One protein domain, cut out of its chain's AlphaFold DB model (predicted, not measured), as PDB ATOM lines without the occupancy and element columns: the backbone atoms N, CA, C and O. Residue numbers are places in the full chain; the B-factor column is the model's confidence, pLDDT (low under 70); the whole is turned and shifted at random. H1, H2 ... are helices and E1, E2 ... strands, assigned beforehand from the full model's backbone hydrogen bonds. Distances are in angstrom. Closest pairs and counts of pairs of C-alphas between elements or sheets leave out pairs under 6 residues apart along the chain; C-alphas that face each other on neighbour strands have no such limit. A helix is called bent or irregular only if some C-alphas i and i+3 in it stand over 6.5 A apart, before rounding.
ATOM      1  N   LEU A   4     -44.924 -57.998  45.515       69.62
ATOM      2  CA  LEU A   4     -43.667 -58.124  44.778       69.62
ATOM      3  C   LEU A   4     -43.326 -56.905  43.913       69.62
ATOM      4  O   LEU A   4     -42.221 -56.375  43.997       69.62
ATOM      5  N   VAL A   5     -44.277 -56.446  43.097       70.56
ATOM      6  CA  VAL A   5     -44.066 -55.309  42.188       70.56
ATOM      7  C   VAL A   5     -43.795 -54.041  42.995       70.56
ATOM      8  O   VAL A   5     -42.907 -53.268  42.647       70.56
ATOM      9  N   VAL A   6     -44.499 -53.856  44.114       79.19
ATOM     10  CA  VAL A   6     -44.303 -52.702  45.003       79.19
ATOM     11  C   VAL A   6     -42.913 -52.726  45.648       79.19
ATOM     12  O   VAL A   6     -42.234 -51.697  45.673       79.19
ATOM     13  N   LEU A   7     -42.445 -53.887  46.114       78.81
ATOM     14  CA  LEU A   7     -41.103 -54.037  46.695       78.81
ATOM     15  C   LEU A   7     -39.993 -53.796  45.666       78.81
ATOM     16  O   LEU A   7     -39.008 -53.119  45.954       78.81
ATOM     17  N   LEU A   8     -40.164 -54.302  44.445       74.25
ATOM     18  CA  LEU A   8     -39.172 -54.161  43.383       74.25
ATOM     19  C   LEU A   8     -39.079 -52.699  42.913       74.25
ATOM     20  O   LEU A   8     -37.984 -52.147  42.804       74.25
ATOM     21  N   VAL A   9     -40.223 -52.031  42.729       77.50
ATOM     22  CA  VAL A   9     -40.269 -50.607  42.360       77.50
ATOM     23  C   VAL A   9     -39.680 -49.727  43.463       77.50
ATOM     24  O   VAL A   9     -38.855 -48.862  43.168       77.50
ATOM     25  N   THR A  10     -40.044 -49.947  44.731       84.12
ATOM     26  CA  THR A  10     -39.488 -49.160  45.848       84.12
ATOM     27  C   THR A  10     -37.980 -49.361  45.990       84.12
ATOM     28  O   THR A  10     -37.256 -48.385  46.187       84.12
ATOM     29  N   TYR A  11     -37.480 -50.584  45.794       83.75
ATOM     30  CA  TYR A  11     -36.047 -50.872  45.790       83.75
ATOM     31  C   TYR A  11     -35.297 -50.182  44.640       83.75
ATOM     32  O   TYR A  11     -34.261 -49.557  44.872       83.75
ATOM     33  N   ILE A  12     -35.827 -50.226  43.410       79.25
ATOM     34  CA  ILE A  12     -35.224 -49.529  42.262       79.25
ATOM     35  C   ILE A  12     -35.172 -48.017  42.516       79.25
ATOM     36  O   ILE A  12     -34.137 -47.389  42.289       79.25
ATOM     37  N   LEU A  13     -36.264 -47.427  43.014       82.44
ATOM     38  CA  LEU A  13     -36.311 -45.999  43.338       82.44
ATOM     39  C   LEU A  13     -35.306 -45.632  44.436       82.44
ATOM     40  O   LEU A  13     -34.625 -44.610  44.327       82.44
ATOM     41  N   PHE A  14     -35.168 -46.477  45.458       85.62
ATOM     42  CA  PHE A  14     -34.169 -46.304  46.507       85.62
ATOM     43  C   PHE A  14     -32.741 -46.332  45.946       85.62
ATOM     44  O   PHE A  14     -31.959 -45.421  46.220       85.62
ATOM     45  N   LEU A  15     -32.403 -47.318  45.109       82.25
ATOM     46  CA  LEU A  15     -31.088 -47.393  44.465       82.25
ATOM     47  C   LEU A  15     -30.803 -46.174  43.584       82.25
ATOM     48  O   LEU A  15     -29.686 -45.654  43.593       82.25
ATOM     49  N   LEU A  16     -31.810 -45.687  42.857       80.56
ATOM     50  CA  LEU A  16     -31.683 -44.490  42.030       80.56
ATOM     51  C   LEU A  16     -31.432 -43.243  42.891       80.56
ATOM     52  O   LEU A  16     -30.563 -42.434  42.560       80.56
ATOM     53  N   ALA A  17     -32.112 -43.113  44.032       83.31
ATOM     54  CA  ALA A  17     -31.868 -42.031  44.985       83.31
ATOM     55  C   ALA A  17     -30.446 -42.087  45.573       83.31
ATOM     56  O   ALA A  17     -29.744 -41.072  45.595       83.31
ATOM     57  N   VAL A  18     -29.987 -43.274  45.990       84.00
ATOM     58  CA  VAL A  18     -28.617 -43.488  46.491       84.00
ATOM     59  C   VAL A  18     -27.587 -43.132  45.420       84.00
ATOM     60  O   VAL A  18     -26.619 -42.425  45.706       84.00
ATOM     61  N   TYR A  19     -27.812 -43.548  44.173       82.50
ATOM     62  CA  TYR A  19     -26.943 -43.203  43.053       82.50
ATOM     63  C   TYR A  19     -26.828 -41.688  42.855       82.50
ATOM     64  O   TYR A  19     -25.717 -41.153  42.808       82.50
ATOM     65  N   VAL A  20     -27.960 -40.977  42.796       83.38
ATOM     66  CA  VAL A  20     -27.979 -39.516  42.619       83.38
ATOM     67  C   VAL A  20     -27.218 -38.818  43.750       83.38
ATOM     68  O   VAL A  20     -26.449 -37.886  43.495       83.38
ATOM     69  N   LEU A  21     -27.372 -39.285  44.994       85.88
ATOM     70  CA  LEU A  21     -26.624 -38.762  46.139       85.88
ATOM     71  C   LEU A  21     -25.114 -38.996  45.996       85.88
ATOM     72  O   LEU A  21     -24.335 -38.060  46.198       85.88
ATOM     73  N   LEU A  22     -24.694 -40.198  45.595       83.69
ATOM     74  CA  LEU A  22     -23.281 -40.535  45.383       83.69
ATOM     75  C   LEU A  22     -22.658 -39.706  44.256       83.69
ATOM     76  O   LEU A  22     -21.569 -39.153  44.426       83.69
ATOM     77  N   VAL A  23     -23.358 -39.545  43.131       82.25
ATOM     78  CA  VAL A  23     -22.902 -38.694  42.021       82.25
ATOM     79  C   VAL A  23     -22.798 -37.240  42.461       82.25
ATOM     80  O   VAL A  23     -21.807 -36.570  42.158       82.25
ATOM     81  N   ARG A  24     -23.783 -36.731  43.206       84.94
ATOM     82  CA  ARG A  24     -23.761 -35.355  43.716       84.94
ATOM     83  C   ARG A  24     -22.590 -35.131  44.674       84.94
ATOM     84  O   ARG A  24     -21.887 -34.125  44.544       84.94
ATOM     85  N   ALA A  25     -22.334 -36.075  45.577       85.56
ATOM     86  CA  ALA A  25     -21.181 -36.042  46.472       85.56
ATOM     87  C   ALA A  25     -19.856 -36.078  45.689       85.56
ATOM     88  O   ALA A  25     -18.957 -35.270  45.941       85.56
ATOM     89  N   PHE A  26     -19.760 -36.941  44.672       85.25
ATOM     90  CA  PHE A  26     -18.587 -37.031  43.805       85.25
ATOM     91  C   PHE A  26     -18.337 -35.732  43.026       85.25
ATOM     92  O   PHE A  26     -17.202 -35.240  43.001       85.25
ATOM     93  N   LYS A  27     -19.385 -35.116  42.462       83.25
ATOM     94  CA  LYS A  27     -19.316 -33.806  41.785       83.25
ATOM     95  C   LYS A  27     -18.853 -32.685  42.730       83.25
ATOM     96  O   LYS A  27     -18.159 -31.765  42.300       83.25
ATOM     97  N   GLY A  28     -19.167 -32.781  44.024       84.50
ATOM     98  CA  GLY A  28     -18.693 -31.853  45.060       84.50
ATOM     99  C   GLY A  28     -17.212 -32.012  45.444       84.50
ATOM    100  O   GLY A  28     -16.625 -31.112  46.062       84.50
ATOM    101  N   SER A  29     -16.572 -33.122  45.068       88.75
ATOM    102  CA  SER A  29     -15.189 -33.419  45.450       88.75
ATOM    103  C   SER A  29     -14.184 -32.394  44.899       88.75
ATOM    104  O   SER A  29     -14.370 -31.784  43.839       88.75
ATOM    105  N   ARG A  30     -13.066 -32.200  45.618       88.81
ATOM    106  CA  ARG A  30     -11.944 -31.370  45.129       88.81
ATOM    107  C   ARG A  30     -11.392 -31.913  43.809       88.81
ATOM    108  O   ARG A  30     -11.029 -31.132  42.935       88.81
ATOM    109  N   PHE A  31     -11.378 -33.237  43.657       87.94
ATOM    110  CA  PHE A  31     -10.938 -33.912  42.442       87.94
ATOM    111  C   PHE A  31     -11.791 -33.510  41.233       87.94
ATOM    112  O   PHE A  31     -11.246 -33.010  40.250       87.94
ATOM    113  N   TYR A  32     -13.118 -33.641  41.324       86.06
ATOM    114  CA  TYR A  32     -14.020 -33.301  40.221       86.06
ATOM    115  C   TYR A  32     -13.912 -31.822  39.825       86.06
ATOM    116  O   TYR A  32     -13.780 -31.498  38.643       86.06
ATOM    117  N   ARG A  33     -13.852 -30.918  40.813       87.00
ATOM    118  CA  ARG A  33     -13.660 -29.477  40.574       87.00
ATOM    119  C   ARG A  33     -12.350 -29.160  39.846       87.00
ATOM    120  O   ARG A  33     -12.350 -28.351  38.921       87.00
ATOM    121  N   GLN A  34     -11.246 -29.815  40.209       86.31
ATOM    122  CA  GLN A  34      -9.969 -29.650  39.504       86.31
ATOM    123  C   GLN A  34     -10.048 -30.121  38.048       86.31
ATOM    124  O   GLN A  34      -9.487 -29.477  37.162       86.31
ATOM    125  N   VAL A  35     -10.735 -31.237  37.791       86.69
ATOM    126  CA  VAL A  35     -10.912 -31.755  36.429       86.69
ATOM    127  C   VAL A  35     -11.765 -30.811  35.592       86.69
ATOM    128  O   VAL A  35     -11.392 -30.514  34.458       86.69
ATOM    129  N   LEU A  36     -12.847 -30.276  36.163       86.62
ATOM    130  CA  LEU A  36     -13.697 -29.287  35.503       86.62
ATOM    131  C   LEU A  36     -12.906 -28.023  35.130       86.62
ATOM    132  O   LEU A  36     -12.968 -27.575  33.987       86.62
ATOM    133  N   ALA A  37     -12.101 -27.496  36.056       86.38
ATOM    134  CA  ALA A  37     -11.256 -26.331  35.798       86.38
ATOM    135  C   ALA A  37     -10.225 -26.606  34.685       86.38
ATOM    136  O   ALA A  37     -10.057 -25.797  33.773       86.38
ATOM    137  N   MET A  38      -9.574 -27.777  34.701       84.19
ATOM    138  CA  MET A  38      -8.649 -28.185  33.636       84.19
ATOM    139  C   MET A  38      -9.358 -28.347  32.282       84.19
ATOM    140  O   MET A  38      -8.804 -27.942  31.258       84.19
ATOM    141  N   LYS A  39     -10.584 -28.889  32.262       84.38
ATOM    142  CA  LYS A  39     -11.407 -28.998  31.049       84.38
ATOM    143  C   LYS A  39     -11.748 -27.612  30.488       84.38
ATOM    144  O   LYS A  39     -11.559 -27.383  29.299       84.38
ATOM    145  N   GLN A  40     -12.169 -26.672  31.335       85.31
ATOM    146  CA  GLN A  40     -12.470 -25.292  30.929       85.31
ATOM    147  C   GLN A  40     -11.239 -24.553  30.383       85.31
ATOM    148  O   GLN A  40     -11.348 -23.789  29.425       85.31
ATOM    149  N   LEU A  41     -10.054 -24.788  30.955       81.88
ATOM    150  CA  LEU A  41      -8.798 -24.242  30.428       81.88
ATOM    151  C   LEU A  41      -8.478 -24.789  29.030       81.88
ATOM    152  O   LEU A  41      -8.027 -24.039  28.166       81.88
ATOM    153  N   LEU A  42      -8.736 -26.077  28.803       80.94
ATOM    154  CA  LEU A  42      -8.537 -26.739  27.514       80.94
ATOM    155  C   LEU A  42      -9.584 -26.348  26.465       80.94
ATOM    156  O   LEU A  42      -9.232 -26.231  25.298       80.94
ATOM    157  N   ALA A  43     -10.820 -26.052  26.870       79.38
ATOM    158  CA  ALA A  43     -11.865 -25.543  25.975       79.38
ATOM    159  C   ALA A  43     -11.515 -24.176  25.355       79.38
ATOM    160  O   ALA A  43     -12.009 -23.832  24.289       79.38
ATOM    161  N   LYS A  44     -10.625 -23.402  25.994       77.75
ATOM    162  CA  LYS A  44     -10.105 -22.130  25.459       77.75
ATOM    163  C   LYS A  44      -8.987 -22.317  24.424       77.75
ATOM    164  O   LYS A  44      -8.453 -21.322  23.923       77.75
ATOM    165  N   ALA A  45      -8.568 -23.553  24.144       74.19
ATOM    166  CA  ALA A  45      -7.574 -23.823  23.116       74.19
ATOM    167  C   ALA A  45      -8.161 -23.538  21.718       74.19
ATOM    168  O   ALA A  45      -9.316 -23.876  21.467       74.19
ATOM    169  N   PRO A  46      -7.390 -22.922  20.804       71.12
ATOM    170  CA  PRO A  46      -7.841 -22.716  19.432       71.12
ATOM    171  C   PRO A  46      -8.078 -24.070  18.751       71.12
ATOM    172  O   PRO A  46      -7.200 -24.932  18.786       71.12
ATOM    173  N   VAL A  47      -9.267 -24.242  18.160       71.75
ATOM    174  CA  VAL A  47      -9.671 -25.462  17.435       71.75
ATOM    175  C   VAL A  47      -8.878 -25.595  16.133       71.75
ATOM    176  O   VAL A  47      -8.354 -26.665  15.847       71.75
ATOM    177  N   ASP A  48      -8.679 -24.474  15.431       77.56
ATOM    178  CA  ASP A  48      -7.836 -24.378  14.240       77.56
ATOM    179  C   ASP A  48      -6.582 -23.549  14.519       77.56
ATOM    180  O   ASP A  48      -6.645 -22.406  14.981       77.56
ATOM    181  N   ILE A  49      -5.416 -24.097  14.179       76.38
ATOM    182  CA  ILE A  49      -4.141 -23.391  14.302       76.38
ATOM    183  C   ILE A  49      -3.890 -22.623  13.002       76.38
ATOM    184  O   ILE A  49      -3.317 -23.163  12.060       76.38
ATOM    185  N   LYS A  50      -4.313 -21.355  12.948       81.44
ATOM    186  CA  LYS A  50      -4.118 -20.490  11.765       81.44
ATOM    187  C   LYS A  50      -2.952 -19.511  11.920       81.44
ATOM    188  O   LYS A  50      -2.404 -19.051  10.925       81.44
ATOM    189  N   SER A  51      -2.535 -19.202  13.153       84.31
ATOM    190  CA  SER A  51      -1.496 -18.196  13.417       84.31
ATOM    191  C   SER A  51      -0.339 -18.691  14.300       84.31
ATOM    192  O   SER A  51      -0.483 -19.587  15.137       84.31
ATOM    193  N   LYS A  52       0.823 -18.018  14.210       80.75
ATOM    194  CA  LYS A  52       1.964 -18.220  15.136       80.75
ATOM    195  C   LYS A  52       1.574 -18.005  16.610       80.75
ATOM    196  O   LYS A  52       2.187 -18.597  17.502       80.75
ATOM    197  N   ARG A  53       0.554 -17.182  16.893       81.19
ATOM    198  CA  ARG A  53       0.028 -16.949  18.250       81.19
ATOM    199  C   ARG A  53      -0.727 -18.172  18.778       81.19
ATOM    200  O   ARG A  53      -0.589 -18.496  19.959       81.19
ATOM    201  N   ASP A  54      -1.448 -18.876  17.913       82.19
ATOM    202  CA  ASP A  54      -2.199 -20.087  18.264       82.19
ATOM    203  C   ASP A  54      -1.265 -21.258  18.554       82.19
ATOM    204  O   ASP A  54      -1.448 -21.953  19.552       82.19
ATOM    205  N   ILE A  55      -0.174 -21.384  17.790       82.19
ATOM    206  CA  ILE A  55       0.900 -22.348  18.072       82.19
ATOM    207  C   ILE A  55       1.474 -22.124  19.481       82.19
ATOM    208  O   ILE A  55       1.661 -23.076  20.245       82.19
ATOM    209  N   ARG A  56       1.724 -20.863  19.868       83.25
ATOM    210  CA  ARG A  56       2.222 -20.527  21.216       83.25
ATOM    211  C   ARG A  56       1.210 -20.886  22.308       83.25
ATOM    212  O   ARG A  56       1.612 -21.419  23.341       83.25
ATOM    213  N   LYS A  57      -0.083 -20.621  22.091       81.31
ATOM    214  CA  LYS A  57      -1.156 -21.000  23.030       81.31
ATOM    215  C   LYS A  57      -1.266 -22.521  23.165       81.31
ATOM    216  O   LYS A  57      -1.261 -23.029  24.284       81.31
ATOM    217  N   TYR A  58      -1.273 -23.249  22.050       82.19
ATOM    218  CA  TYR A  58      -1.334 -24.708  22.043       82.19
ATOM    219  C   TYR A  58      -0.141 -25.333  22.773       82.19
ATOM    220  O   TYR A  58      -0.326 -26.209  23.616       82.19
ATOM    221  N   ARG A  59       1.082 -24.838  22.545       83.38
ATOM    222  CA  ARG A  59       2.289 -25.344  23.222       83.38
ATOM    223  C   ARG A  59       2.223 -25.192  24.748       83.38
ATOM    224  O   ARG A  59       2.706 -26.077  25.448       83.38
ATOM    225  N   LYS A  60       1.592 -24.124  25.255       84.69
ATOM    226  CA  LYS A  60       1.351 -23.923  26.698       84.69
ATOM    227  C   LYS A  60       0.315 -24.900  27.269       84.69
ATOM    228  O   LYS A  60       0.440 -25.304  28.417       84.69
ATOM    229  N   ILE A  61      -0.685 -25.289  26.477       82.88
ATOM    230  CA  ILE A  61      -1.811 -26.131  26.921       82.88
ATOM    231  C   ILE A  61      -1.522 -27.634  26.745       82.88
ATOM    232  O   ILE A  61      -1.958 -28.453  27.556       82.88
ATOM    233  N   ARG A  62      -0.722 -28.010  25.740       83.06
ATOM    234  CA  ARG A  62      -0.311 -29.391  25.428       83.06
ATOM    235  C   ARG A  62       0.103 -30.246  26.640       83.06
ATOM    236  O   ARG A  62      -0.359 -31.390  26.699       83.06
ATOM    237  N   PRO A  63       0.921 -29.772  27.606       85.88
ATOM    238  CA  PRO A  63       1.310 -30.597  28.755       85.88
ATOM    239  C   PRO A  63       0.127 -30.993  29.651       85.88
ATOM    240  O   PRO A  63       0.186 -32.036  30.298       85.88
ATOM    241  N   TYR A  64      -0.969 -30.230  29.642       83.69
ATOM    242  CA  TYR A  64      -2.155 -30.501  30.456       83.69
ATOM    243  C   TYR A  64      -3.135 -31.494  29.806       83.69
ATOM    244  O   TYR A  64      -4.004 -32.027  30.495       83.69
ATOM    245  N   ILE A  65      -2.970 -31.820  28.515       82.25
ATOM    246  CA  ILE A  65      -3.857 -32.750  27.789       82.25
ATOM    247  C   ILE A  65      -3.757 -34.173  28.352       82.25
ATOM    248  O   ILE A  65      -4.771 -34.789  28.682       82.25
ATOM    249  N   LYS A  66      -2.536 -34.714  28.478       84.75
ATOM    250  CA  LYS A  66      -2.304 -36.070  29.010       84.75
ATOM    251  C   LYS A  66      -2.847 -36.259  30.438       84.75
ATOM    252  O   LYS A  66      -3.572 -37.234  30.651       84.75
ATOM    253  N   PRO A  67      -2.547 -35.380  31.416       85.88
ATOM    254  CA  PRO A  67      -3.095 -35.523  32.759       85.88
ATOM    255  C   PRO A  67      -4.611 -35.309  32.790       85.88
ATOM    256  O   PRO A  67      -5.277 -36.032  33.525       85.88
ATOM    257  N   LEU A  68      -5.180 -34.407  31.972       85.50
ATOM    258  CA  LEU A  68      -6.639 -34.289  31.878       85.50
ATOM    259  C   LEU A  68      -7.270 -35.602  31.397       85.50
ATOM    260  O   LEU A  68      -8.205 -36.075  32.034       85.50
ATOM    261  N   ARG A  69      -6.747 -36.218  30.328       82.12
ATOM    262  CA  ARG A  69      -7.266 -37.501  29.817       82.12
ATOM    263  C   ARG A  69      -7.256 -38.593  30.882       82.12
ATOM    264  O   ARG A  69      -8.259 -39.276  31.041       82.12
ATOM    265  N   LYS A  70      -6.165 -38.723  31.647       85.81
ATOM    266  CA  LYS A  70      -6.098 -39.682  32.762       85.81
ATOM    267  C   LYS A  70      -7.174 -39.406  33.811       85.81
ATOM    268  O   LYS A  70      -7.850 -40.329  34.246       85.81
ATOM    269  N   LYS A  71      -7.361 -38.143  34.204       85.19
ATOM    270  CA  LYS A  71      -8.373 -37.787  35.206       85.19
ATOM    271  C   LYS A  71      -9.805 -37.979  34.694       85.19
ATOM    272  O   LYS A  71     -10.647 -38.439  35.453       85.19
ATOM    273  N   LEU A  72     -10.072 -37.676  33.422       83.50
ATOM    274  CA  LEU A  72     -11.358 -37.965  32.780       83.50
ATOM    275  C   LEU A  72     -11.632 -39.469  32.741       83.50
ATOM    276  O   LEU A  72     -12.736 -39.876  33.081       83.50
ATOM    277  N   LEU A  73     -10.621 -40.285  32.430       83.75
ATOM    278  CA  LEU A  73     -10.730 -41.744  32.470       83.75
ATOM    279  C   LEU A  73     -11.098 -42.243  33.876       83.75
ATOM    280  O   LEU A  73     -11.961 -43.103  34.026       83.75
ATOM    281  N   VAL A  74     -10.501 -41.669  34.924       86.44
ATOM    282  CA  VAL A  74     -10.874 -41.991  36.312       86.44
ATOM    283  C   VAL A  74     -12.326 -41.608  36.600       86.44
ATOM    284  O   VAL A  74     -13.052 -42.408  37.179       86.44
ATOM    285  N   ILE A  75     -12.788 -40.429  36.165       85.81
ATOM    286  CA  ILE A  75     -14.198 -40.031  36.321       85.81
ATOM    287  C   ILE A  75     -15.126 -41.032  35.629       85.81
ATOM    288  O   ILE A  75     -16.115 -41.446  36.236       85.81
ATOM    289  N   THR A  76     -14.811 -41.436  34.397       82.12
ATOM    290  CA  THR A  76     -15.620 -42.421  33.671       82.12
ATOM    291  C   THR A  76     -15.611 -43.777  34.366       82.12
ATOM    292  O   THR A  76     -16.673 -44.371  34.498       82.12
ATOM    293  N   LEU A  77     -14.460 -44.219  34.891       84.75
ATOM    294  CA  LEU A  77     -14.356 -45.469  35.649       84.75
ATOM    295  C   LEU A  77     -15.185 -45.440  36.935       84.75
ATOM    296  O   LEU A  77     -15.832 -46.428  37.272       84.75
ATOM    297  N   VAL A  78     -15.200 -44.310  37.646       85.06
ATOM    298  CA  VAL A  78     -16.026 -44.149  38.851       85.06
ATOM    299  C   VAL A  78     -17.510 -44.223  38.497       85.06
ATOM    300  O   VAL A  78     -18.250 -44.957  39.147       85.06
ATOM    301  N   HIS A  79     -17.952 -43.525  37.446       81.12
ATOM    302  CA  HIS A  79     -19.357 -43.581  37.024       81.12
ATOM    303  C   HIS A  79     -19.748 -44.983  36.542       81.12
ATOM    304  O   HIS A  79     -20.817 -45.464  36.916       81.12
ATOM    305  N   SER A  80     -18.884 -45.670  35.786       81.19
ATOM    306  CA  SER A  80     -19.144 -47.047  35.359       81.19
ATOM    307  C   SER A  80     -19.163 -48.024  36.533       81.19
ATOM    308  O   SER A  80     -19.991 -48.926  36.544       81.19
ATOM    309  N   ALA A  81     -18.298 -47.845  37.535       85.81
ATOM    310  CA  ALA A  81     -18.279 -48.694  38.726       85.81
ATOM    311  C   ALA A  81     -19.548 -48.516  39.571       85.81
ATOM    312  O   ALA A  81     -20.152 -49.503  39.988       85.81
ATOM    313  N   LEU A  82     -19.989 -47.271  39.774       82.81
ATOM    314  CA  LEU A  82     -21.253 -46.978  40.455       82.81
ATOM    315  C   LEU A  82     -22.446 -47.565  39.694       82.81
ATOM    316  O   LEU A  82     -23.325 -48.169  40.303       82.81
ATOM    317  N   PHE A  83     -22.454 -47.431  38.367       81.38
ATOM    318  CA  PHE A  83     -23.484 -48.027  37.526       81.38
ATOM    319  C   PHE A  83     -23.509 -49.555  37.650       81.38
ATOM    320  O   PHE A  83     -24.564 -50.134  37.898       81.38
ATOM    321  N   LEU A  84     -22.348 -50.208  37.541       84.62
ATOM    322  CA  LEU A  84     -22.234 -51.662  37.656       84.62
ATOM    323  C   LEU A  84     -22.709 -52.161  39.028       84.62
ATOM    324  O   LEU A  84     -23.348 -53.204  39.109       84.62
ATOM    325  N   MET A  85     -22.439 -51.402  40.095       85.81
ATOM    326  CA  MET A  85     -22.909 -51.721  41.445       85.81
ATOM    327  C   MET A  85     -24.440 -51.702  41.531       85.81
ATOM    328  O   MET A  85     -25.024 -52.671  42.007       85.81
ATOM    329  N   VAL A  86     -25.087 -50.643  41.027       83.44
ATOM    330  CA  VAL A  86     -26.560 -50.528  40.979       83.44
ATOM    331  C   VAL A  86     -27.174 -51.622  40.101       83.44
ATOM    332  O   VAL A  86     -28.224 -52.185  40.419       83.44
ATOM    333  N   TYR A  87     -26.509 -51.939  38.994       83.19
ATOM    334  CA  TYR A  87     -26.932 -52.981  38.072       83.19
ATOM    335  C   TYR A  87     -26.888 -54.366  38.733       83.19
ATOM    336  O   TYR A  87     -27.884 -55.089  38.738       83.19
ATOM    337  N   ALA A  88     -25.755 -54.710  39.349       86.94
ATOM    338  CA  ALA A  88     -25.571 -55.977  40.043       86.94
ATOM    339  C   ALA A  88     -26.527 -56.116  41.235       86.94
ATOM    340  O   ALA A  88     -27.126 -57.175  41.408       86.94
ATOM    341  N   SER A  89     -26.729 -55.054  42.022       86.12
ATOM    342  CA  SER A  89     -27.646 -55.091  43.165       86.12
ATOM    343  C   SER A  89     -29.099 -55.297  42.731       86.12
ATOM    344  O   SER A  89     -29.811 -56.096  43.334       86.12
ATOM    345  N   SER A  90     -29.521 -54.654  41.640       82.50
ATOM    346  CA  SER A  90     -30.854 -54.845  41.052       82.50
ATOM    347  C   SER A  90     -31.070 -56.277  40.563       82.50
ATOM    348  O   SER A  90     -32.126 -56.861  40.805       82.50
ATOM    349  N   LEU A  91     -30.059 -56.867  39.921       85.25
ATOM    350  CA  LEU A  91     -30.119 -58.242  39.431       85.25
ATOM    351  C   LEU A  91     -30.155 -59.250  40.590       85.25
ATOM    352  O   LEU A  91     -30.995 -60.149  40.591       85.25
ATOM    353  N   LEU A  92     -29.308 -59.071  41.607       88.00
ATOM    354  CA  LEU A  92     -29.308 -59.909  42.811       88.00
ATOM    355  C   LEU A  92     -30.636 -59.822  43.567       88.00
ATOM    356  O   LEU A  92     -31.158 -60.849  43.991       88.00
ATOM    357  N   MET A  93     -31.210 -58.624  43.695       83.81
ATOM    358  CA  MET A  93     -32.511 -58.443  44.336       83.81
ATOM    359  C   MET A  93     -33.626 -59.145  43.559       83.81
ATOM    360  O   MET A  93     -34.475 -59.803  44.156       83.81
ATOM    361  N   ALA A  94     -33.615 -59.050  42.230       81.62
ATOM    362  CA  ALA A  94     -34.583 -59.755  41.403       81.62
ATOM    363  C   ALA A  94     -34.458 -61.278  41.537       81.62
ATOM    364  O   ALA A  94     -35.477 -61.954  41.658       81.62
ATOM    365  N   LEU A  95     -33.235 -61.815  41.569       84.31
ATOM    366  CA  LEU A  95     -32.998 -63.242  41.814       84.31
ATOM    367  C   LEU A  95     -33.471 -63.668  43.207       84.31
ATOM    368  O   LEU A  95     -34.132 -64.693  43.336       84.31
ATOM    369  N   PHE A  96     -33.179 -62.869  44.234       85.44
ATOM    370  CA  PHE A  96     -33.606 -63.128  45.608       85.44
ATOM    371  C   PHE A  96     -35.133 -63.172  45.732       85.44
ATOM    372  O   PHE A  96     -35.681 -64.131  46.272       85.44
ATOM    373  N   LEU A  97     -35.830 -62.178  45.172       83.06
ATOM    374  CA  LEU A  97     -37.293 -62.154  45.147       83.06
ATOM    375  C   LEU A  97     -37.862 -63.319  44.329       83.06
ATOM    376  O   LEU A  97     -38.780 -63.988  44.788       83.06
ATOM    377  N   SER A  98     -37.291 -63.616  43.160       82.31
ATOM    378  CA  SER A  98     -37.732 -64.760  42.345       82.31
ATOM    379  C   SER A  98     -37.588 -66.083  43.103       82.31
ATOM    380  O   SER A  98     -38.455 -66.941  42.988       82.31
ATOM    381  N   GLY A  99     -36.533 -66.224  43.916       83.19
ATOM    382  CA  GLY A  99     -36.315 -67.388  44.773       83.19
ATOM    383  C   GLY A  99     -37.306 -67.505  45.926       83.19
ATOM    384  O   GLY A  99     -37.805 -68.594  46.177       83.19
ATOM    385  N   ILE A 100     -37.637 -66.398  46.597       84.00
ATOM    386  CA  ILE A 100     -38.614 -66.401  47.703       84.00
ATOM    387  C   ILE A 100     -40.018 -66.754  47.214       84.00
ATOM    388  O   ILE A 100     -40.761 -67.437  47.911       84.00
ATOM    389  N   PHE A 101     -40.396 -66.244  46.046       81.19
ATOM    390  CA  PHE A 101     -41.755 -66.367  45.526       81.19
ATOM    391  C   PHE A 101     -41.892 -67.448  44.449       81.19
ATOM    392  O   PHE A 101     -42.923 -67.486  43.785       81.19
ATOM    393  N   GLU A 102     -40.855 -68.263  44.228       82.19
ATOM    394  CA  GLU A 102     -40.804 -69.341  43.222       82.19
ATOM    395  C   GLU A 102     -41.216 -68.903  41.800       82.19
ATOM    396  O   GLU A 102     -41.660 -69.690  40.967       82.19
ATOM    397  N   THR A 103     -41.037 -67.620  41.487       78.00
ATOM    398  CA  THR A 103     -41.490 -66.978  40.243       78.00
ATOM    399  C   THR A 103     -40.292 -66.644  39.368       78.00
ATOM    400  O   THR A 103     -39.976 -65.489  39.117       78.00
ATOM    401  N   PHE A 104     -39.582 -67.671  38.902       80.44
ATOM    402  CA  PHE A 104     -38.393 -67.492  38.054       80.44
ATOM    403  C   PHE A 104     -38.716 -67.098  36.611       80.44
ATOM    404  O   PHE A 104     -37.840 -66.609  35.887       80.44
ATOM    405  N   TYR A 105     -39.968 -67.287  36.202       83.31
ATOM    406  CA  TYR A 105     -40.426 -67.077  34.843       83.31
ATOM    407  C   TYR A 105     -41.686 -66.220  34.808       83.31
ATOM    408  O   TYR A 105     -42.536 -66.295  35.693       83.31
ATOM    409  N   VAL A 106     -41.794 -65.415  33.757       82.56
ATOM    410  CA  VAL A 106     -42.962 -64.599  33.448       82.56
ATOM    411  C   VAL A 106     -43.505 -65.051  32.108       82.56
ATOM    412  O   VAL A 106     -42.765 -65.144  31.127       82.56
ATOM    413  N   GLU A 107     -44.802 -65.317  32.072       84.56
ATOM    414  CA  GLU A 107     -45.508 -65.597  30.833       84.56
ATOM    415  C   GLU A 107     -45.821 -64.287  30.109       84.56
ATOM    416  O   GLU A 107     -46.304 -63.318  30.698       84.56
ATOM    417  N   SER A 108     -45.518 -64.251  28.818       81.12
ATOM    418  CA  SER A 108     -45.734 -63.107  27.947       81.12
ATOM    419  C   SER A 108     -46.394 -63.569  26.649       81.12
ATOM    420  O   SER A 108     -45.974 -64.568  26.063       81.12
ATOM    421  N   PRO A 109     -47.386 -62.827  26.129       82.12
ATOM    422  CA  PRO A 109     -47.940 -63.096  24.804       82.12
ATOM    423  C   PRO A 109     -46.943 -62.772  23.679       82.12
ATOM    424  O   PRO A 109     -47.117 -63.224  22.552       82.12
ATOM    425  N   ILE A 110     -45.897 -61.992  23.975       83.56
ATOM    426  CA  ILE A 110     -44.878 -61.560  23.017       83.56
ATOM    427  C   ILE A 110     -43.550 -62.227  23.378       83.56
ATOM    428  O   ILE A 110     -43.045 -62.055  24.491       83.56
ATOM    429  N   GLY A 111     -42.985 -62.967  22.426       81.12
ATOM    430  CA  GLY A 111     -41.666 -63.579  22.552       81.12
ATOM    431  C   GLY A 111     -40.542 -62.572  22.326       81.12
ATOM    432  O   GLY A 111     -40.640 -61.684  21.479       81.12
ATOM    433  N   ILE A 112     -39.450 -62.736  23.068       80.62
ATOM    434  CA  ILE A 112     -38.210 -61.989  22.860       80.62
ATOM    435  C   ILE A 112     -37.244 -62.927  22.128       80.62
ATOM    436  O   ILE A 112     -36.876 -63.965  22.690       80.62
ATOM    437  N   PRO A 113     -36.817 -62.602  20.893       78.25
ATOM    438  CA  PRO A 113     -35.923 -63.462  20.128       78.25
ATOM    439  C   PRO A 113     -34.684 -63.847  20.942       78.25
ATOM    440  O   PRO A 113     -34.070 -62.986  21.569       78.25
ATOM    441  N   LEU A 114     -34.327 -65.136  20.927       79.25
ATOM    442  CA  LEU A 114     -33.173 -65.721  21.635       79.25
ATOM    443  C   LEU A 114     -33.234 -65.684  23.175       79.25
ATOM    444  O   LEU A 114     -32.343 -66.232  23.818       79.25
ATOM    445  N   LEU A 115     -34.260 -65.068  23.774       82.75
ATOM    446  CA  LEU A 115     -34.364 -64.853  25.226       82.75
ATOM    447  C   LEU A 115     -35.682 -65.363  25.832       82.75
ATOM    448  O   LEU A 115     -35.881 -65.265  27.042       82.75
ATOM    449  N   SER A 116     -36.576 -65.910  25.007       84.31
ATOM    450  CA  SER A 116     -37.833 -66.525  25.433       84.31
ATOM    451  C   SER A 116     -37.990 -67.928  24.858       84.31
ATOM    452  O   SER A 116     -37.655 -68.147  23.691       84.31
ATOM    453  N   ALA A 117     -38.567 -68.839  25.637       84.62
ATOM    454  CA  ALA A 117     -38.980 -70.162  25.175       84.62
ATOM    455  C   ALA A 117     -40.499 -70.186  24.963       84.62
ATOM    456  O   ALA A 117     -41.240 -69.654  25.783       84.62
ATOM    457  N   PHE A 118     -40.978 -70.776  23.869       84.50
ATOM    458  CA  PHE A 118     -42.416 -70.936  23.648       84.50
ATOM    459  C   PHE A 118     -42.927 -72.145  24.432       84.50
ATOM    460  O   PHE A 118     -42.378 -73.237  24.275       84.50
ATOM    461  N   ASN A 119     -43.960 -71.956  25.256       85.75
ATOM    462  CA  ASN A 119     -44.653 -73.060  25.905       85.75
ATOM    463  C   ASN A 119     -45.898 -73.436  25.077       85.75
ATOM    464  O   ASN A 119     -46.862 -72.666  25.046       85.75
ATOM    465  N   PRO A 120     -45.898 -74.598  24.398       79.44
ATOM    466  CA  PRO A 120     -47.017 -75.020  23.561       79.44
ATOM    467  C   PRO A 120     -48.291 -75.342  24.352       79.44
ATOM    468  O   PRO A 120     -49.365 -75.340  23.760       79.44
ATOM    469  N   GLU A 121     -48.201 -75.586  25.664       81.62
ATOM    470  CA  GLU A 121     -49.362 -75.914  26.503       81.62
ATOM    471  C   GLU A 121     -50.164 -74.671  26.904       81.62
ATOM    472  O   GLU A 121     -51.392 -74.685  26.859       81.62
ATOM    473  N   SER A 122     -49.482 -73.579  27.261       79.62
ATOM    474  CA  SER A 122     -50.131 -72.310  27.611       79.62
ATOM    475  C   SER A 122     -50.323 -71.379  26.411       79.62
ATOM    476  O   SER A 122     -51.027 -70.378  26.517       79.62
ATOM    477  N   GLY A 123     -49.697 -71.676  25.267       85.00
ATOM    478  CA  GLY A 123     -49.706 -70.801  24.090       85.00
ATOM    479  C   GLY A 123     -48.966 -69.474  24.309       85.00
ATOM    480  O   GLY A 123     -49.083 -68.558  23.492       85.00
ATOM    481  N   HIS A 124     -48.205 -69.356  25.400       87.50
ATOM    482  CA  HIS A 124     -47.476 -68.157  25.795       87.50
ATOM    483  C   HIS A 124     -45.959 -68.374  25.758       87.50
ATOM    484  O   HIS A 124     -45.447 -69.493  25.839       87.50
ATOM    485  N   PHE A 125     -45.216 -67.276  25.639       86.75
ATOM    486  CA  PHE A 125     -43.765 -67.283  25.760       86.75
ATOM    487  C   PHE A 125     -43.360 -67.160  27.224       86.75
ATOM    488  O   PHE A 125     -43.824 -66.280  27.943       86.75
ATOM    489  N   VAL A 126     -42.444 -68.016  27.648       86.62
ATOM    490  CA  VAL A 126     -41.870 -68.035  28.987       86.62
ATOM    491  C   VAL A 126     -40.555 -67.264  28.949       86.62
ATOM    492  O   VAL A 126     -39.626 -67.616  28.212       86.62
ATOM    493  N   ILE A 127     -40.485 -66.184  29.725       86.81
ATOM    494  CA  ILE A 127     -39.331 -65.286  29.800       86.81
ATOM    495  C   ILE A 127     -38.747 -65.359  31.214       86.81
ATOM    496  O   ILE A 127     -39.470 -65.114  32.180       86.81
ATOM    497  N   PRO A 128     -37.448 -65.652  31.381       84.00
ATOM    498  CA  PRO A 128     -36.822 -65.611  32.696       84.00
ATOM    499  C   PRO A 128     -36.827 -64.192  33.284       84.00
ATOM    500  O   PRO A 128     -36.498 -63.225  32.593       84.00
ATOM    501  N   VAL A 129     -37.126 -64.049  34.579       81.44
ATOM    502  CA  VAL A 129     -37.248 -62.730  35.238       81.44
ATOM    503  C   VAL A 129     -35.988 -61.871  35.086       81.44
ATOM    504  O   VAL A 129     -36.079 -60.663  34.860       81.44
ATOM    505  N   TYR A 130     -34.800 -62.477  35.145       78.88
ATOM    506  CA  TYR A 130     -33.544 -61.741  34.992       78.88
ATOM    507  C   TYR A 130     -33.418 -61.064  33.617       78.88
ATOM    508  O   TYR A 130     -32.831 -59.988  33.535       78.88
ATOM    509  N   VAL A 131     -34.004 -61.626  32.552       81.06
ATOM    510  CA  VAL A 131     -34.008 -61.017  31.208       81.06
ATOM    511  C   VAL A 131     -34.787 -59.707  31.225       81.06
ATOM    512  O   VAL A 131     -34.316 -58.695  30.706       81.06
ATOM    513  N   ILE A 132     -35.955 -59.703  31.868       78.88
ATOM    514  CA  ILE A 132     -36.806 -58.515  31.994       78.88
ATOM    515  C   ILE A 132     -36.062 -57.418  32.757       78.88
ATOM    516  O   ILE A 132     -36.074 -56.256  32.354       78.88
ATOM    517  N   VAL A 133     -35.357 -57.790  33.825       78.00
ATOM    518  CA  VAL A 133     -34.567 -56.857  34.635       78.00
ATOM    519  C   VAL A 133     -33.393 -56.287  33.841       78.00
ATOM    520  O   VAL A 133     -33.186 -55.076  33.857       78.00
ATOM    521  N   ILE A 134     -32.665 -57.119  33.090       81.31
ATOM    522  CA  ILE A 134     -31.581 -56.671  32.204       81.31
ATOM    523  C   ILE A 134     -32.110 -55.658  31.181       81.31
ATOM    524  O   ILE A 134     -31.525 -54.586  31.012       81.31
ATOM    525  N   LEU A 135     -33.240 -55.949  30.533       79.81
ATOM    526  CA  LEU A 135     -33.846 -55.047  29.551       79.81
ATOM    527  C   LEU A 135     -34.309 -53.729  30.186       79.81
ATOM    528  O   LEU A 135     -34.003 -52.656  29.662       79.81
ATOM    529  N   ALA A 136     -34.961 -53.787  31.351       75.44
ATOM    530  CA  ALA A 136     -35.385 -52.600  32.092       75.44
ATOM    531  C   ALA A 136     -34.189 -51.714  32.497       75.44
ATOM    532  O   ALA A 136     -34.237 -50.488  32.369       75.44
ATOM    533  N   LEU A 137     -33.083 -52.328  32.923       74.81
ATOM    534  CA  LEU A 137     -31.848 -51.627  33.284       74.81
ATOM    535  C   LEU A 137     -31.060 -51.130  32.063       74.81
ATOM    536  O   LEU A 137     -30.319 -50.153  32.154       74.81
ATOM    537  N   THR A 138     -31.235 -51.740  30.893       74.69
ATOM    538  CA  THR A 138     -30.627 -51.238  29.650       74.69
ATOM    539  C   THR A 138     -31.208 -49.868  29.281       74.69
ATOM    540  O   THR A 138     -30.478 -48.982  28.836       74.69
ATOM    541  N   GLY A 139     -32.500 -49.640  29.546       69.06
ATOM    542  CA  GLY A 139     -33.126 -48.325  29.389       69.06
ATOM    543  C   GLY A 139     -32.531 -47.262  30.320       69.06
ATOM    544  O   GLY A 139     -32.296 -46.126  29.904       69.06
ATOM    545  N   SER A 140     -32.210 -47.629  31.564       66.06
ATOM    546  CA  SER A 140     -31.564 -46.698  32.494       66.06
ATOM    547  C   SER A 140     -30.119 -46.395  32.083       66.06
ATOM    548  O   SER A 140     -29.680 -45.254  32.239       66.06
ATOM    549  N   LEU A 141     -29.416 -47.346  31.452       66.88
ATOM    550  CA  LEU A 141     -28.052 -47.204  30.913       66.88
ATOM    551  C   LEU A 141     -27.901 -45.986  29.979       66.88
ATOM    552  O   LEU A 141     -26.864 -45.322  30.000       66.88
ATOM    553  N   TYR A 142     -28.947 -45.621  29.227       66.12
ATOM    554  CA  TYR A 142     -28.964 -44.396  28.416       66.12
ATOM    555  C   TYR A 142     -28.850 -43.118  29.264       66.12
ATOM    556  O   TYR A 142     -28.051 -42.231  28.952       66.12
ATOM    557  N   VAL A 143     -29.608 -43.032  30.361       62.88
ATOM    558  CA  VAL A 143     -29.558 -41.894  31.296       62.88
ATOM    559  C   VAL A 143     -28.173 -41.807  31.941       62.88
ATOM    560  O   VAL A 143     -27.595 -40.721  32.006       62.88
ATOM    561  N   PHE A 144     -27.588 -42.952  32.307       60.25
ATOM    562  CA  PHE A 144     -26.223 -43.020  32.840       60.25
ATOM    563  C   PHE A 144     -25.166 -42.571  31.823       60.25
ATOM    564  O   PHE A 144     -24.285 -41.777  32.154       60.25
ATOM    565  N   MET A 145     -25.259 -43.025  30.570       65.25
ATOM    566  CA  MET A 145     -24.347 -42.598  29.502       65.25
ATOM    567  C   MET A 145     -24.454 -41.098  29.230       65.25
ATOM    568  O   MET A 145     -23.440 -40.451  28.962       65.25
ATOM    569  N   ARG A 146     -25.661 -40.529  29.322       64.19
ATOM    570  CA  ARG A 146     -25.880 -39.088  29.178       64.19
ATOM    571  C   ARG A 146     -25.231 -38.293  30.310       64.19
ATOM    572  O   ARG A 146     -24.603 -37.282  30.027       64.19
ATOM    573  N   GLU A 147     -25.331 -38.737  31.561       55.44
ATOM    574  CA  GLU A 147     -24.656 -38.058  32.679       55.44
ATOM    575  C   GLU A 147     -23.128 -38.215  32.651       55.44
ATOM    576  O   GLU A 147     -22.405 -37.311  33.078       55.44
ATOM    577  N   ALA A 148     -22.627 -39.343  32.138       54.50
ATOM    578  CA  ALA A 148     -21.196 -39.590  31.969       54.50
ATOM    579  C   ALA A 148     -20.580 -38.794  30.805       54.50
ATOM    580  O   ALA A 148     -19.357 -38.605  30.767       54.50
ATOM    581  N   ARG A 149     -21.399 -38.293  29.867       56.41
ATOM    582  CA  ARG A 149     -20.957 -37.300  28.886       56.41
ATOM    583  C   ARG A 149     -20.701 -35.984  29.604       56.41
ATOM    584  O   ARG A 149     -21.580 -35.160  29.821       56.41
TER     585      ARG A 149
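AT A GLANCE: This is residues 4 to 149 of the 151 residues of an uncharacterized protein of Desulfurococcaceae archaeon (UniProt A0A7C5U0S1). A long rod is built on one long bent helix, H3, with H1 and H4 each packed along its long arm H3b and apart from each other; a small three-stranded sheet sits at one end of the rod, and the short arm H3a makes the other end. H2 folds from the end of H1 across the H3b residues nearest H3a. The printed part has 146 residues, with four named helices and three named strands in the order H1 H2 H3 E1 E2 E3 H4; the antiparallel sheet runs E1 E3 E2, and the class is mostly helix. The whole is extended, with a radius of gyration of the C-alphas of 23.1 A and spans of 78 by 31 by 18 A.

IN THESE COORDINATES: The sheet is made of E1, residues 105 to 108, E2, residues 117 to 119, and E3, residues 124 to 128 and 12.9 A long. H4, residues 129 to 148, is 28.4 A long, has a kink of 33 degrees near residue 140 and ends at C-alpha 148 (-21.196, -39.590, 31.969). H3, residues 52 to 100, was assigned as one helix by its hydrogen bonds but is bent, with C-alphas 60 and 63 7.0 A apart. Its arms are H3a, residues 52 to 60, 12.9 A, and H3b, residues 63 to 100, 56.9 A; H3b is irregular, with C-alphas 63 and 66 6.6 A apart. H1, residues 4 to 28, is 36.2 A long and begins at C-alpha 4 (-43.667, -58.124, 44.778). H2, residues 30 to 43, is 20.0 A long.

HOW THE PARTS SIT: E3 is the inner strand, antiparallel to E1, with N 106 and O 127 2.8 A apart, and to E2, with N 119 and O 124 2.9 A apart. E2 and E3 form a hairpin. H4 only grazes the sheet, with residues 129 to 132. H3b is touched by H4 at a shallow tilt of 23 degrees, opposite ways, closest at C-alphas Thr 76 and Ala 148, 6.5 A. With residues 79 to 97 alone, H3b touches H1 at a shallow tilt of 17 degrees, opposite ways, closest at C-alphas Leu 15 and Val 86, 6.5 A. With residues 64 to 75 alone, it touches H2 at a steep tilt of 52 degrees, opposite ways, closest at C-alphas Val 35 and Lys 71, 6.7 A. The helix packing is mostly aligned, but only just: 2 of these 3 pairs are at a shallow tilt. H1 and H4 are apart. Every O i to N i+4 pair is within hydrogen-bond range in H1, H2 and H3a; H3b has 33 of 34 and H4 13 of 16.

THE WHOLE: The two C-alphas farthest apart, those of Lys 52 and Glu 121, are 78.1 A from each other. The printed part has no cut and no long link. Its mean pLDDT is 81.0; residue 4 and residues 139 to 149 are under 70.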